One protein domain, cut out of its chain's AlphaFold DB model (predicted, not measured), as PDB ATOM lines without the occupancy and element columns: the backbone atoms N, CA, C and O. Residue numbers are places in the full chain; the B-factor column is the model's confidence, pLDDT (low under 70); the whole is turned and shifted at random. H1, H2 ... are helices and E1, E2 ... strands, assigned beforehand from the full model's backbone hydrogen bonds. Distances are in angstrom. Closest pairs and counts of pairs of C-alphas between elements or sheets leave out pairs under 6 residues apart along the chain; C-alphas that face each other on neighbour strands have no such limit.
ATOM      1  N   PHE A   3      -1.979  -7.757  -3.241       78.50
ATOM      2  CA  PHE A   3      -1.867  -6.416  -3.816       78.50
ATOM      3  C   PHE A   3      -1.043  -5.509  -2.909       78.50
ATOM      4  O   PHE A   3      -1.035  -5.676  -1.690       78.50
ATOM      5  N   ASP A   4      -0.379  -4.524  -3.501       77.69
ATOM      6  CA  ASP A   4       0.436  -3.568  -2.761       77.69
ATOM      7  C   ASP A   4      -0.410  -2.347  -2.391       77.69
ATOM      8  O   ASP A   4      -0.852  -1.569  -3.244       77.69
ATOM      9  N   CYS A   5      -0.667  -2.182  -1.094       74.06
ATOM     10  CA  CYS A   5      -1.290  -0.982  -0.559       74.06
ATOM     11  C   CYS A   5      -0.211   0.074  -0.294       74.06
ATOM     12  O   CYS A   5       0.766  -0.195   0.402       74.06
ATOM     13  N   ALA A   6      -0.404   1.298  -0.792       72.31
ATOM     14  CA  ALA A   6       0.573   2.376  -0.619       72.31
ATOM     15  C   ALA A   6       0.852   2.710   0.860       72.31
ATOM     16  O   ALA A   6       1.981   3.036   1.212       72.31
ATOM     17  N   THR A   7      -0.160   2.610   1.726       77.00
ATOM     18  CA  THR A   7      -0.048   2.927   3.161       77.00
ATOM     19  C   THR A   7       0.276   1.722   4.035       77.00
ATOM     20  O   THR A   7       0.845   1.889   5.109       77.00
ATOM     21  N   SER A   8      -0.099   0.517   3.608       78.38
ATOM     22  CA  SER A   8      -0.062  -0.684   4.456       78.38
ATOM     23  C   SER A   8       0.860  -1.783   3.920       78.38
ATOM     24  O   SER A   8       0.950  -2.850   4.520       78.38
ATOM     25  N   GLY A   9       1.559  -1.537   2.808       83.44
ATOM     26  CA  GLY A   9       2.433  -2.515   2.165       83.44
ATOM     27  C   GLY A   9       1.660  -3.664   1.503       83.44
ATOM     28  O   GLY A   9       0.460  -3.529   1.245       83.44
ATOM     29  N   PRO A  10       2.326  -4.795   1.217       84.00
ATOM     30  CA  PRO A  10       1.697  -5.961   0.602       84.00
ATOM     31  C   PRO A  10       0.565  -6.518   1.472       84.00
ATOM     32  O   PRO A  10       0.753  -6.778   2.659       84.00
ATOM     33  N   GLN A  11      -0.609  -6.718   0.879       83.81
ATOM     34  CA  GLN A  11      -1.802  -7.257   1.530       83.81
ATOM     35  C   GLN A  11      -2.237  -8.542   0.836       83.81
ATOM     36  O   GLN A  11      -2.364  -8.578  -0.390       83.81
ATOM     37  N   GLN A  12      -2.509  -9.590   1.615       88.62
ATOM     38  CA  GLN A  12      -3.004 -10.866   1.105       88.62
ATOM     39  C   GLN A  12      -4.411 -11.138   1.634       88.62
ATOM     40  O   GLN A  12      -4.600 -11.360   2.824       88.62
ATOM     41  N   HIS A  13      -5.379 -11.180   0.721       91.75
ATOM     42  CA  HIS A  13      -6.790 -11.388   1.034       91.75
ATOM     43  C   HIS A  13      -7.457 -12.331   0.037       91.75
ATOM     44  O   HIS A  13      -7.125 -12.349  -1.155       91.75
ATOM     45  N   ARG A  14      -8.425 -13.115   0.497       94.00
ATOM     46  CA  ARG A  14      -9.282 -13.952  -0.343       94.00
ATOM     47  C   ARG A  14     -10.636 -13.273  -0.506       94.00
ATOM     48  O   ARG A  14     -11.391 -13.159   0.451       94.00
ATOM     49  N   PHE A  15     -10.934 -12.858  -1.730       95.69
ATOM     50  CA  PHE A  15     -12.218 -12.272  -2.094       95.69
ATOM     51  C   PHE A  15     -13.048 -13.288  -2.871       95.69
ATOM     52  O   PHE A  15     -12.502 -14.014  -3.704       95.69
ATOM     53  N   GLU A  16     -14.349 -13.324  -2.606       97.38
ATOM     54  CA  GLU A  16     -15.312 -14.173  -3.310       97.38
ATOM     55  C   GLU A  16     -16.568 -13.355  -3.632       97.38
ATOM     56  O   GLU A  16     -16.962 -12.469  -2.870       97.38
ATOM     57  N   GLY A  17     -17.179 -13.643  -4.777       97.12
ATOM     58  CA  GLY A  17     -18.365 -12.960  -5.285       97.12
ATOM     59  C   GLY A  17     -18.502 -13.153  -6.797       97.12
ATOM     60  O   GLY A  17     -17.622 -13.765  -7.412       97.12
ATOM     61  N   PRO A  18     -19.592 -12.658  -7.401       98.00
ATOM     62  CA  PRO A  18     -19.779 -12.708  -8.844       98.00
ATOM     63  C   PRO A  18     -18.767 -11.829  -9.584       98.00
ATOM     64  O   PRO A  18     -18.223 -10.856  -9.047       98.00
ATOM     65  N   LEU A  19     -18.561 -12.143 -10.862       98.31
ATOM     66  CA  LEU A  19     -17.811 -11.268 -11.751       98.31
ATOM     67  C   LEU A  19     -18.626 -10.009 -12.027       98.31
ATOM     68  O   LEU A  19     -19.823 -10.073 -12.307       98.31
ATOM     69  N   LEU A  20     -17.967  -8.850 -12.008       98.12
ATOM     70  CA  LEU A  20     -18.624  -7.571 -12.273       98.12
ATOM     71  C   LEU A  20     -19.315  -7.575 -13.643       98.12
ATOM     72  O   LEU A  20     -20.414  -7.042 -13.772       98.12
ATOM     73  N   ARG A  21     -18.707  -8.226 -14.646       97.50
ATOM     74  CA  ARG A  21     -19.303  -8.368 -15.982       97.50
ATOM     75  C   ARG A  21     -20.675  -9.049 -15.917       97.50
ATOM     76  O   ARG A  21     -21.590  -8.625 -16.605       97.50
ATOM     77  N   GLU A  22     -20.819 -10.083 -15.088       97.38
ATOM     78  CA  GLU A  22     -22.041 -10.888 -14.991       97.38
ATOM     79  C   GLU A  22     -23.136 -10.094 -14.291       97.38
ATOM     80  O   GLU A  22     -24.255 -10.047 -14.787       97.38
ATOM     81  N   VAL A  23     -22.783  -9.373 -13.223       96.94
ATOM     82  CA  VAL A  23     -23.699  -8.457 -12.527       96.94
ATOM     83  C   VAL A  23     -24.229  -7.381 -13.476       96.94
ATOM     84  O   VAL A  23     -25.421  -7.085 -13.488       96.94
ATOM     85  N   VAL A  24     -23.359  -6.788 -14.297       96.31
ATOM     86  CA  VAL A  24     -23.777  -5.740 -15.235       96.31
ATOM     87  C   VAL A  24     -24.618  -6.303 -16.376       96.31
ATOM     88  O   VAL A  24     -25.581  -5.656 -16.774       96.31
ATOM     89  N   LEU A  25     -24.287  -7.488 -16.897       95.25
ATOM     90  CA  LEU A  25     -25.092  -8.154 -17.923       95.25
ATOM     91  C   LEU A  25     -26.490  -8.516 -17.403       95.25
ATOM     92  O   LEU A  25     -27.463  -8.304 -18.122       95.25
ATOM     93  N   ASP A  26     -26.592  -8.991 -16.160       95.94
ATOM     94  CA  ASP A  26     -27.866  -9.277 -15.485       95.94
ATOM     95  C   ASP A  26     -28.711  -8.006 -15.275       95.94
ATOM     96  O   ASP A  26     -29.938  -8.031 -15.357       95.94
ATOM     97  N   ALA A  27     -28.064  -6.846 -15.131       93.62
ATOM     98  CA  ALA A  27     -28.727  -5.543 -15.093       93.62
ATOM     99  C   ALA A  27     -29.194  -5.024 -16.473       93.62
ATOM    100  O   ALA A  27     -29.743  -3.926 -16.544       93.62
ATOM    101  N   HIS A  28     -29.014  -5.796 -17.554       89.56
ATOM    102  CA  HIS A  28     -29.439  -5.468 -18.923       89.56
ATOM    103  C   HIS A  28     -28.890  -4.110 -19.413       89.56
ATOM    104  O   HIS A  28     -29.633  -3.130 -19.526       89.56
ATOM    105  N   PRO A  29     -27.581  -4.015 -19.717       85.88
ATOM    106  CA  PRO A  29     -26.958  -2.746 -20.062       85.88
ATOM    107  C   PRO A  29     -27.494  -2.217 -21.398       85.88
ATOM    108  O   PRO A  29     -27.891  -2.975 -22.280       85.88
ATOM    109  N   LEU A  30     -27.448  -0.896 -21.583       80.62
ATOM    110  CA  LEU A  30     -28.041  -0.207 -22.741       80.62
ATOM    111  C   LEU A  30     -27.350  -0.486 -24.093       80.62
ATOM    112  O   LEU A  30     -27.736   0.097 -25.106       80.62
ATOM    113  N   PHE A  31     -26.327  -1.340 -24.132       84.19
ATOM    114  CA  PHE A  31     -25.606  -1.685 -25.355       84.19
ATOM    115  C   PHE A  31     -25.974  -3.060 -25.886       84.19
ATOM    116  O   PHE A  31     -26.275  -3.989 -25.139       84.19
ATOM    117  N   ASP A  32     -25.889  -3.211 -27.208       86.56
ATOM    118  CA  ASP A  32     -26.078  -4.508 -27.847       86.56
ATOM    119  C   ASP A  32     -24.874  -5.406 -27.541       86.56
ATOM    120  O   ASP A  32     -23.799  -5.285 -28.140       86.56
ATOM    121  N   VAL A  33     -25.080  -6.345 -26.617       83.62
ATOM    122  CA  VAL A  33     -24.080  -7.329 -26.194       83.62
ATOM    123  C   VAL A  33     -23.567  -8.199 -27.344       83.62
ATOM    124  O   VAL A  33     -22.568  -8.879 -27.167       83.62
ATOM    125  N   ARG A  34     -24.184  -8.195 -28.531       86.00
ATOM    126  CA  ARG A  34     -23.719  -8.948 -29.711       86.00
ATOM    127  C   ARG A  34     -22.797  -8.122 -30.610       86.00
ATOM    128  O   ARG A  34     -22.027  -8.684 -31.389       86.00
ATOM    129  N   ARG A  35     -22.825  -6.788 -30.512       89.31
ATOM    130  CA  ARG A  35     -22.005  -5.888 -31.338       89.31
ATOM    131  C   ARG A  35     -20.622  -5.692 -30.737       89.31
ATOM    132  O   ARG A  35     -20.317  -4.629 -30.212       89.31
ATOM    133  N   ARG A  36     -19.745  -6.690 -30.883       85.75
ATOM    134  CA  ARG A  36     -18.395  -6.707 -30.282       85.75
ATOM    135  C   ARG A  36     -17.634  -5.377 -30.377       85.75
ATOM    136  O   ARG A  36     -17.148  -4.884 -29.368       85.75
ATOM    137  N   LYS A  37     -17.551  -4.772 -31.571       87.75
ATOM    138  CA  LYS A  37     -16.850  -3.485 -31.768       87.75
ATOM    139  C   LYS A  37     -17.517  -2.310 -31.048       87.75
ATOM    140  O   LYS A  37     -16.834  -1.367 -30.685       87.75
ATOM    141  N   ASP A  38     -18.833  -2.347 -30.872       89.44
ATOM    142  CA  ASP A  38     -19.573  -1.279 -30.202       89.44
ATOM    143  C   ASP A  38     -19.337  -1.300 -28.688       89.44
ATOM    144  O   ASP A  38     -19.207  -0.251 -28.067       89.44
ATOM    145  N   ARG A  39     -19.200  -2.496 -28.098       92.50
ATOM    146  CA  ARG A  39     -19.003  -2.679 -26.649       92.50
ATOM    147  C   ARG A  39     -17.718  -2.025 -26.126       92.50
ATOM    148  O   ARG A  39     -17.674  -1.607 -24.975       92.50
ATOM    149  N   SER A  40     -16.692  -1.857 -26.964       92.75
ATOM    150  CA  SER A  40     -15.413  -1.269 -26.540       92.75
ATOM    151  C   SER A  40     -15.481   0.226 -26.214       92.75
ATOM    152  O   SER A  40     -14.528   0.757 -25.654       92.75
ATOM    153  N   ARG A  41     -16.577   0.919 -26.559       93.12
ATOM    154  CA  ARG A  41     -16.771   2.342 -26.225       93.12
ATOM    155  C   ARG A  41     -17.422   2.566 -24.858       93.12
ATOM    156  O   ARG A  41     -17.625   3.716 -24.474       93.12
ATOM    157  N   PHE A  42     -17.812   1.500 -24.162       95.31
ATOM    158  CA  PHE A  42     -18.513   1.598 -22.885       95.31
ATOM    159  C   PHE A  42     -17.546   1.678 -21.708       95.31
ATOM    160  O   PHE A  42     -16.469   1.085 -21.715       95.31
ATOM    161  N   VAL A  43     -17.960   2.421 -20.687       96.50
ATOM    162  CA  VAL A  43     -17.250   2.635 -19.429       96.50
ATOM    163  C   VAL A  43     -18.172   2.279 -18.268       96.50
ATOM    164  O   VAL A  43     -19.382   2.511 -18.325       96.50
ATOM    165  N   LEU A  44     -17.584   1.727 -17.214       97.50
ATOM    166  CA  LEU A  44     -18.209   1.556 -15.916       97.50
ATOM    167  C   LEU A  44     -17.648   2.604 -14.958       97.50
ATOM    168  O   LEU A  44     -16.432   2.776 -14.877       97.50
ATOM    169  N   ALA A  45     -18.521   3.259 -14.200       97.69
ATOM    170  CA  ALA A  45     -18.141   4.087 -13.061       97.69
ATOM    171  C   ALA A  45     -18.655   3.435 -11.774       97.69
ATOM    172  O   ALA A  45     -19.846   3.150 -11.651       97.69
ATOM    173  N   VAL A  46     -17.759   3.206 -10.813       98.31
ATOM    174  CA  VAL A  46     -18.073   2.546  -9.537       98.31
ATOM    175  C   VAL A  46     -17.822   3.517  -8.389       98.31
ATOM    176  O   VAL A  46     -16.781   4.176  -8.356       98.31
ATOM    177  N   SER A  47     -18.776   3.619  -7.460       98.12
ATOM    178  CA  SER A  47     -18.701   4.514  -6.296       98.12
ATOM    179  C   SER A  47     -18.929   3.763  -4.983       98.12
ATOM    180  O   SER A  47     -19.867   2.969  -4.878       98.12
ATOM    181  N   GLY A  48     -18.090   4.043  -3.985       97.50
ATOM    182  CA  GLY A  48     -18.185   3.542  -2.611       97.50
ATOM    183  C   GLY A  48     -18.881   4.519  -1.663       97.50
ATOM    184  O   GLY A  48     -19.066   5.697  -1.984       97.50
ATOM    185  N   GLY A  49     -19.285   4.028  -0.491       94.06
ATOM    186  CA  GLY A  49     -19.981   4.812   0.537       94.06
ATOM    187  C   GLY A  49     -19.122   5.889   1.209       94.06
ATOM    188  O   GLY A  49     -19.660   6.848   1.753       94.06
ATOM    189  N   ASP A  50     -17.798   5.771   1.128       91.25
ATOM    190  CA  ASP A  50     -16.816   6.744   1.629       91.25
ATOM    191  C   ASP A  50     -16.473   7.847   0.609       91.25
ATOM    192  O   ASP A  50     -15.628   8.703   0.863       91.25
ATOM    193  N   GLY A  51     -17.131   7.840  -0.555       93.56
ATOM    194  CA  GLY A  51     -16.869   8.774  -1.645       93.56
ATOM    195  C   GLY A  51     -15.734   8.351  -2.578       93.56
ATOM    196  O   GLY A  51     -15.489   9.064  -3.554       93.56
ATOM    197  N   HIS A  52     -15.083   7.204  -2.344       96.88
ATOM    198  CA  HIS A  52     -14.073   6.655  -3.247       96.88
ATOM    199  C   HIS A  52     -14.707   6.232  -4.575       96.88
ATOM    200  O   HIS A  52     -15.796   5.650  -4.616       96.88
ATOM    201  N   ARG A  53     -14.036   6.541  -5.687       97.19
ATOM    202  CA  ARG A  53     -14.564   6.316  -7.040       97.19
ATOM    203  C   ARG A  53     -13.492   5.780  -7.962       97.19
ATOM    204  O   ARG A  53     -12.322   6.140  -7.854       97.19
ATOM    205  N   THR A  54     -13.912   4.962  -8.914       98.00
ATOM    206  CA  THR A  54     -13.037   4.498  -9.986       98.00
ATOM    207  C   THR A  54     -13.811   4.262 -11.276       98.00
ATOM    208  O   THR A  54     -15.045   4.252 -11.285       98.00
ATOM    209  N   VAL A  55     -13.070   4.083 -12.367       97.75
ATOM    210  CA  VAL A  55     -13.604   3.759 -13.687       97.75
ATOM    211  C   VAL A  55     -12.903   2.533 -14.262       97.75
ATOM    212  O   VAL A  55     -11.721   2.295 -13.997       97.75
ATOM    213  N   LEU A  56     -13.644   1.774 -15.064       97.88
ATOM    214  CA  LEU A  56     -13.136   0.676 -15.883       97.88
ATOM    215  C   LEU A  56     -13.689   0.835 -17.296       97.88
ATOM    216  O   LEU A  56     -14.871   1.142 -17.460       97.88
ATOM    217  N   ALA A  57     -12.887   0.580 -18.322       96.94
ATOM    218  CA  ALA A  57     -13.448   0.342 -19.644       96.94
ATOM    219  C   ALA A  57     -14.196  -0.999 -19.637       96.94
ATOM    220  O   ALA A  57     -13.720  -1.980 -19.071       96.94
ATOM    221  N   TRP A  58     -15.341  -1.083 -20.319       96.75
ATOM    222  CA  TRP A  58     -16.064  -2.348 -20.484       96.75
ATOM    223  C   TRP A  58     -15.170  -3.421 -21.120       96.75
ATOM    224  O   TRP A  58     -15.173  -4.571 -20.694       96.75
ATOM    225  N   ALA A  59     -14.319  -3.021 -22.070       96.50
ATOM    226  CA  ALA A  59     -13.358  -3.910 -22.717       96.50
ATOM    227  C   ALA A  59     -12.329  -4.539 -21.754       96.50
ATOM    228  O   ALA A  59     -11.747  -5.560 -22.107       96.50
ATOM    229  N   GLU A  60     -12.097  -3.981 -20.557       97.88
ATOM    230  CA  GLU A  60     -11.228  -4.621 -19.555       97.88
ATOM    231  C   GLU A  60     -11.834  -5.941 -19.053       97.88
ATOM    232  O   GLU A  60     -11.092  -6.888 -18.819       97.88
ATOM    233  N   ILE A  61     -13.163  -6.023 -18.916       97.38
ATOM    234  CA  ILE A  61     -13.883  -7.158 -18.298       97.38
ATOM    235  C   ILE A  61     -14.708  -7.988 -19.294       97.38
ATOM    236  O   ILE A  61     -15.347  -8.971 -18.917       97.38
ATOM    237  N   ASP A  62     -14.746  -7.570 -20.557       96.06
ATOM    238  CA  ASP A  62     -15.452  -8.258 -21.634       96.06
ATOM    239  C   ASP A  62     -14.692  -9.522 -22.069       96.06
ATOM    240  O   ASP A  62     -13.481  -9.475 -22.297       96.06
ATOM    241  N   ALA A  63     -15.421 -10.632 -22.223       94.50
ATOM    242  CA  ALA A  63     -14.865 -11.945 -22.556       94.50
ATOM    243  C   ALA A  63     -14.206 -12.014 -23.948       94.50
ATOM    244  O   ALA A  63     -13.330 -12.843 -24.169       94.50
ATOM    245  N   ASP A  64     -14.597 -11.145 -24.887       94.94
ATOM    246  CA  ASP A  64     -13.961 -11.062 -26.209       94.94
ATOM    247  C   ASP A  64     -12.733 -10.123 -26.220       94.94
ATOM    248  O   ASP A  64     -12.124  -9.927 -27.278       94.94
ATOM    249  N   PHE A  65     -12.398  -9.493 -25.087       95.62
ATOM    250  CA  PHE A  65     -11.315  -8.514 -24.958       95.62
ATOM    251  C   PHE A  65     -10.375  -8.863 -23.794       95.62
ATOM    252  O   PHE A  65      -9.653  -9.852 -23.877       95.62
ATOM    253  N   GLY A  66     -10.305  -8.025 -22.753       96.75
ATOM    254  CA  GLY A  66      -9.355  -8.194 -21.656       96.75
ATOM    255  C   GLY A  66      -9.689  -9.354 -20.721       96.75
ATOM    256  O   GLY A  66      -8.773  -9.865 -20.080       96.75
ATOM    257  N   ASP A  67     -10.967  -9.747 -20.643       97.19
ATOM    258  CA  ASP A  67     -11.510 -10.791 -19.757       97.19
ATOM    259  C   ASP A  67     -10.931 -10.752 -18.327       97.19
ATOM    260  O   ASP A  67     -10.676 -11.775 -17.689       97.19
ATOM    261  N   ALA A  68     -10.678  -9.544 -17.805       97.81
ATOM    262  CA  ALA A  68     -10.136  -9.383 -16.468       97.81
ATOM    263  C   ALA A  68     -11.166  -9.884 -15.442       97.81
ATOM    264  O   ALA A  68     -12.328  -9.458 -15.481       97.81
ATOM    265  N   PRO A  69     -10.759 -10.723 -14.471       96.94
ATOM    266  CA  PRO A  69     -11.671 -11.328 -13.505       96.94
ATOM    267  C   PRO A  69     -12.024 -10.351 -12.373       96.94
ATOM    268  O   PRO A  69     -11.784 -10.615 -11.196       96.94
ATOM    269  N   VAL A  70     -12.547  -9.177 -12.726       98.31
ATOM    270  CA  VAL A  70     -12.964  -8.144 -11.774       98.31
ATOM    271  C   VAL A  70     -14.185  -8.638 -11.010       98.31
ATOM    272  O   VAL A  70     -15.183  -9.026 -11.618       98.31
ATOM    273  N   LEU A  71     -14.117  -8.612  -9.680       98.25
ATOM    274  CA  LEU A  71     -15.176  -9.123  -8.813       98.25
ATOM    275  C   LEU A  71     -15.984  -7.985  -8.200       98.25
ATOM    276  O   LEU A  71     -15.426  -6.967  -7.781       98.25
ATOM    277  N   LEU A  72     -17.284  -8.232  -8.052       97.88
ATOM    278  CA  LEU A  72     -18.105  -7.589  -7.036       97.88
ATOM    279  C   LEU A  72     -18.121  -8.511  -5.812       97.88
ATOM    280  O   LEU A  72     -18.991  -9.364  -5.667       97.88
ATOM    281  N   ALA A  73     -17.105  -8.397  -4.961       97.94
ATOM    282  CA  ALA A  73     -16.917  -9.292  -3.832       97.94
ATOM    283  C   ALA A  73     -17.991  -9.074  -2.759       97.94
ATOM    284  O   ALA A  73     -18.215  -7.948  -2.306       97.94
ATOM    285  N   THR A  74     -18.604 -10.169  -2.320       97.88
ATOM    286  CA  THR A  74     -19.572 -10.223  -1.215       97.88
ATOM    287  C   THR A  74     -19.002 -10.932   0.011       97.88
ATOM    288  O   THR A  74     -19.568 -10.828   1.092       97.88
ATOM    289  N   ARG A  75     -17.843 -11.592  -0.125       97.88
ATOM    290  CA  ARG A  75     -17.108 -12.220   0.978       97.88
ATOM    291  C   ARG A  75     -15.628 -11.851   0.951       97.88
ATOM    292  O   ARG A  75     -15.013 -11.756  -0.115       97.88
ATOM    293  N   LEU A  76     -15.049 -11.687   2.138       96.25
ATOM    294  CA  LEU A  76     -13.633 -11.399   2.370       96.25
ATOM    295  C   LEU A  76     -13.096 -12.300   3.486       96.25
ATOM    296  O   LEU A  76     -13.619 -12.296   4.597       96.25
ATOM    297  N   ASP A  77     -12.055 -13.074   3.185       95.75
ATOM    298  CA  ASP A  77     -11.391 -14.001   4.111       95.75
ATOM    299  C   ASP A  77     -12.380 -14.921   4.843       95.75
ATOM    300  O   ASP A  77     -12.297 -15.159   6.047       95.75
ATOM    301  N   GLY A  78     -13.363 -15.420   4.091       95.06
ATOM    302  CA  GLY A  78     -14.392 -16.326   4.590       95.06
ATOM    303  C   GLY A  78     -15.545 -15.656   5.345       95.06
ATOM    304  O   GLY A  78     -16.471 -16.364   5.746       95.06
ATOM    305  N   ARG A  79     -15.524 -14.330   5.524       96.50
ATOM    306  CA  ARG A  79     -16.594 -13.559   6.175       96.50
ATOM    307  C   ARG A  79     -17.499 -12.891   5.149       96.50
ATOM    308  O   ARG A  79     -17.004 -12.352   4.162       96.50
ATOM    309  N   GLU A  80     -18.801 -12.898   5.418       97.19
ATOM    310  CA  GLU A  80     -19.789 -12.150   4.636       97.19
ATOM    311  C   GLU A  80     -19.613 -10.639   4.801       97.19
ATOM    312  O   GLU A  80     -19.191 -10.152   5.857       97.19
ATOM    313  N   LEU A  81     -19.950  -9.896   3.750       97.00
ATOM    314  CA  LEU A  81     -19.879  -8.440   3.713       97.00
ATOM    315  C   LEU A  81     -21.251  -7.761   3.823       97.00
ATOM    316  O   LEU A  81     -21.302  -6.554   3.627       97.00
ATOM    317  N   ASP A  82     -22.338  -8.458   4.174       93.75
ATOM    318  CA  ASP A  82     -23.690  -7.862   4.247       93.75
ATOM    319  C   ASP A  82     -23.732  -6.557   5.061       93.75
ATOM    320  O   ASP A  82     -24.337  -5.571   4.645       93.75
ATOM    321  N   THR A  83     -23.029  -6.519   6.198       94.12
ATOM    322  CA  THR A  83     -22.954  -5.328   7.063       94.12
ATOM    323  C   THR A  83     -21.915  -4.310   6.589       94.12
ATOM    324  O   THR A  83     -22.111  -3.108   6.739       94.12
ATOM    325  N   ALA A  84     -20.780  -4.775   6.059       94.06
ATOM    326  CA  ALA A  84     -19.655  -3.916   5.668       94.06
ATOM    327  C   ALA A  84     -19.804  -3.322   4.254       94.06
ATOM    328  O   ALA A  84     -19.103  -2.373   3.906       94.06
ATOM    329  N   GLY A  85     -20.699  -3.890   3.446       96.19
ATOM    330  CA  GLY A  85     -20.892  -3.593   2.037       96.19
ATOM    331  C   GLY A  85     -19.910  -4.328   1.118       96.19
ATOM    332  O   GLY A  85     -18.745  -4.572   1.452       96.19
ATOM    333  N   SER A  86     -20.394  -4.656  -0.078       97.06
ATOM    334  CA  SER A  86     -19.631  -5.313  -1.142       97.06
ATOM    335  C   SER A  86     -18.425  -4.480  -1.586       97.06
ATOM    336  O   SER A  86     -18.392  -3.254  -1.436       97.06
ATOM    337  N   ARG A  87     -17.413  -5.153  -2.147       97.06
ATOM    338  CA  ARG A  87     -16.157  -4.523  -2.581       97.06
ATOM    339  C   ARG A  87     -15.852  -4.777  -4.047       97.06
ATOM    340  O   ARG A  87     -16.010  -5.894  -4.529       97.06
ATOM    341  N   LEU A  88     -15.343  -3.759  -4.733       98.00
ATOM    342  CA  LEU A  88     -14.765  -3.917  -6.061       98.00
ATOM    343  C   LEU A  88     -13.364  -4.480  -5.881       98.00
ATOM    344  O   LEU A  88     -12.580  -3.954  -5.089       98.00
ATOM    345  N   VAL A  89     -13.040  -5.517  -6.637       96.94
ATOM    346  CA  VAL A  89     -11.708  -6.113  -6.637       96.94
ATOM    347  C   VAL A  89     -11.233  -6.197  -8.072       96.94
ATOM    348  O   VAL A  89     -11.910  -6.798  -8.904       96.94
ATOM    349  N   VAL A  90     -10.078  -5.593  -8.356       96.56
ATOM    350  CA  VAL A  90      -9.498  -5.500  -9.702       96.56
ATOM    351  C   VAL A  90      -8.165  -6.259  -9.712       96.56
ATOM    352  O   VAL A  90      -7.125  -5.668  -9.429       96.56
ATOM    353  N   PRO A  91      -8.146  -7.578  -9.983       93.00
ATOM    354  CA  PRO A  91      -6.949  -8.402  -9.769       93.00
ATOM    355  C   PRO A  91      -5.764  -8.051 -10.672       93.00
ATOM    356  O   PRO A  91      -4.627  -8.383 -10.351       93.00
ATOM    357  N   VAL A  92      -6.030  -7.399 -11.806       91.81
ATOM    358  CA  VAL A  92      -4.998  -6.940 -12.748       91.81
ATOM    359  C   VAL A  92      -4.221  -5.729 -12.227       91.81
ATOM    360  O   VAL A  92      -3.127  -5.445 -12.716       91.81
ATOM    361  N   ASP A  93      -4.744  -5.042 -11.209       92.12
ATOM    362  CA  ASP A  93      -4.045  -3.933 -10.586       92.12
ATOM    363  C   ASP A  93      -3.072  -4.438  -9.528       92.12
ATOM    364  O   ASP A  93      -3.457  -5.026  -8.517       92.12
ATOM    365  N   ARG A  94      -1.789  -4.124  -9.726       84.00
ATOM    366  CA  ARG A  94      -0.761  -4.364  -8.706       84.00
ATOM    367  C   ARG A  94      -1.013  -3.528  -7.449       84.00
ATOM    368  O   ARG A  94      -0.793  -4.008  -6.342       84.00
ATOM    369  N   CYS A  95      -1.457  -2.283  -7.625       85.69
ATOM    370  CA  CYS A  95      -1.838  -1.415  -6.520       85.69
ATOM    371  C   CYS A  95      -3.341  -1.524  -6.246       85.69
ATOM    372  O   CYS A  95      -4.160  -1.469  -7.155       85.69
ATOM    373  N   GLY A  96      -3.738  -1.606  -4.979       85.25
ATOM    374  CA  GLY A  96      -5.155  -1.719  -4.601       85.25
ATOM    375  C   GLY A  96      -5.992  -0.444  -4.806       85.25
ATOM    376  O   GLY A  96      -7.054  -0.321  -4.211       85.25
ATOM    377  N   ALA A  97      -5.538   0.544  -5.585       88.50
ATOM    378  CA  ALA A  97      -6.164   1.870  -5.650       88.50
ATOM    379  C   ALA A  97      -7.587   1.848  -6.242       88.50
ATOM    380  O   ALA A  97      -8.436   2.651  -5.848       88.50
ATOM    381  N   ARG A  98      -7.874   0.914  -7.160       95.19
ATOM    382  CA  ARG A  98      -9.227   0.708  -7.704       95.19
ATOM    383  C   ARG A  98     -10.067  -0.275  -6.877       95.19
ATOM    384  O   ARG A  98     -11.148  -0.656  -7.312       95.19
ATOM    385  N   TYR A  99      -9.621  -0.675  -5.684       94.56
ATOM    386  CA  TYR A  99     -10.403  -1.540  -4.801       94.56
ATOM    387  C   TYR A  99     -11.341  -0.668  -3.970       94.56
ATOM    388  O   TYR A  99     -10.953  -0.082  -2.962       94.56
ATOM    389  N   VAL A 100     -12.585  -0.551  -4.425       96.75
ATOM    390  CA  VAL A 100     -13.600   0.307  -3.804       96.75
ATOM    391  C   VAL A 100     -14.358  -0.482  -2.746       96.75
ATOM    392  O   VAL A 100     -14.866  -1.563  -3.036       96.75
ATOM    393  N   SER A 101     -14.455   0.045  -1.527       96.31
ATOM    394  CA  SER A 101     -15.225  -0.585  -0.447       96.31
ATOM    395  C   SER A 101     -16.652  -0.044  -0.369       96.31
ATOM    396  O   SER A 101     -16.914   1.070  -0.817       96.31
ATOM    397  N   ALA A 102     -17.558  -0.831   0.222       97.06
ATOM    398  CA  ALA A 102     -18.949  -0.455   0.465       97.06
ATOM    399  C   ALA A 102     -19.617   0.164  -0.774       97.06
ATOM    400  O   ALA A 102     -20.058   1.314  -0.748       97.06
ATOM    401  N   ILE A 103     -19.615  -0.575  -1.888       97.56
ATOM    402  CA  ILE A 103     -20.153  -0.084  -3.162       97.56
ATOM    403  C   ILE A 103     -21.607   0.340  -2.991       97.56
ATOM    404  O   ILE A 103     -22.433  -0.407  -2.474       97.56
ATOM    405  N   THR A 104     -21.917   1.532  -3.489       96.88
ATOM    406  CA  THR A 104     -23.279   2.072  -3.519       96.88
ATOM    407  C   THR A 104     -23.848   2.116  -4.930       96.88
ATOM    408  O   THR A 104     -25.051   1.963  -5.099       96.88
ATOM    409  N   HIS A 105     -23.002   2.329  -5.946       96.94
ATOM    410  CA  HIS A 105     -23.438   2.487  -7.333       96.94
ATOM    411  C   HIS A 105     -22.441   1.872  -8.316       96.94
ATOM    412  O   HIS A 105     -21.229   2.081  -8.201       96.94
ATOM    413  N   VAL A 106     -22.982   1.198  -9.330       97.12
ATOM    414  CA  VAL A 106     -22.290   0.834 -10.571       97.12
ATOM    415  C   VAL A 106     -23.090   1.435 -11.717       97.12
ATOM    416  O   VAL A 106     -24.248   1.084 -11.929       97.12
ATOM    417  N   TRP A 107     -22.485   2.373 -12.434       96.50
ATOM    418  CA  TRP A 107     -23.084   3.022 -13.593       96.50
ATOM    419  C   TRP A 107     -22.375   2.577 -14.867       96.50
ATOM    420  O   TRP A 107     -21.162   2.384 -14.858       96.50
ATOM    421  N   VAL A 108     -23.125   2.461 -15.960       95.62
ATOM    422  CA  VAL A 108     -22.605   2.098 -17.280       95.62
ATOM    423  C   VAL A 108     -23.028   3.154 -18.286       95.62
ATOM    424  O   VAL A 108     -24.206   3.505 -18.363       95.62
ATOM    425  N   GLY A 109     -22.086   3.621 -19.100       93.88
ATOM    426  CA  GLY A 109     -22.384   4.530 -20.202       93.88
ATOM    427  C   GLY A 109     -21.438   4.356 -21.374       93.88
ATOM    428  O   GLY A 109     -20.358   3.787 -21.243       93.88
ATOM    429  N   GLY A 110     -21.871   4.811 -22.546       92.38
ATOM    430  CA  GLY A 110     -21.085   4.757 -23.776       92.38
ATOM    431  C   GLY A 110     -20.452   6.103 -24.091       92.38
ATOM    432  O   GLY A 110     -21.095   7.140 -23.925       92.38
ATOM    433  N   TRP A 111     -19.225   6.091 -24.608       89.12
ATOM    434  CA  TRP A 111     -18.692   7.259 -25.295       89.12
ATOM    435  C   TRP A 111     -19.539   7.531 -26.552       89.12
ATOM    436  O   TRP A 111     -19.759   6.607 -27.350       89.12
TER     437      TRP A 111
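This is residues 3 to 111 of the 115 residues of an uncharacterized protein of Streptomyces sp. ADI93-02 (UniProt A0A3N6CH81). One antiparallel sheet of three strands, E4, E3 and E7, forms a wall with one face bare, while the small hairpin E5 and E6, the helix H1 and the short helix H3 gather over parts of its other face. A separate hairpin, E1 and E2, makes one end of the long axis, and the short helix H2 makes the other. The printed part has 109 residues, with three named helices and seven named strands in the order E1, E2, H1, H2, E3, E4, H3, E5, E6, E7. The class is mixed, helices and strands, with 48 residues in named elements, under half. The whole is compact, with a radius of gyration of the C-alphas of 14.0 A, yet elongated, spanning 41 by 27 by 24 A.

The inner strand E3, residues 42 to 48, has E4, residues 53 to 57, and E7, residues 103 to 110, as antiparallel neighbours. E3 and E4 form a hairpin at 159 degrees, with N 44 and O 56 2.8 A apart, within hydrogen-bond range. E3 and E7 stand at 164 degrees, with N 45 and O 107 at 2.9 A. H1, residues 20 to 26, only grazes this sheet with residues 20 to 24. H3, residues 58 to 61, only grazes it with residues 58 to 60. E5, residues 71 to 73, and E6, residues 87 to 89, form an antiparallel hairpin, with N 73 and O 87 at 2.8 A. The closest C-alphas of H1 and E5, Leu 20 and Leu 71, are 5.1 A apart; those of E6 and E7, Arg 87 and Ile 103, 6.0 A. H2, residues 36 to 39, is close to but not clearly touching H3, the closest C-alphas, Arg 39 and Trp 58, being 6.8 A apart. E1, residues 3 to 5, and E2, residues 9 to 12, form an antiparallel hairpin, with N 5 and O 9 at 2.9 A; both are apart from the three-stranded sheet. In H1 every O i to N i+4 pair is within hydrogen-bond range; H2 and H3 are too short for such a pair.

E3 runs 20.4 A from C-alpha 42 at (-18.513, 1.598, -22.885), E4 14.0 A and E7 21.2 A to C-alpha 110 at (-21.085, 4.757, -23.776). H1 spans 9.9 A, E2 10.0 A. E1 begins at C-alpha 3, (-1.867, -6.416, -3.816).

The farthest C-alphas, Ser 8 and Arg 34, are 42.4 A apart. The printed part has no cut. The links E5 to E6 and E6 to E7 are long, 13 residues each. No printed residue is under 70 in pLDDT; E1 has a mean of 77.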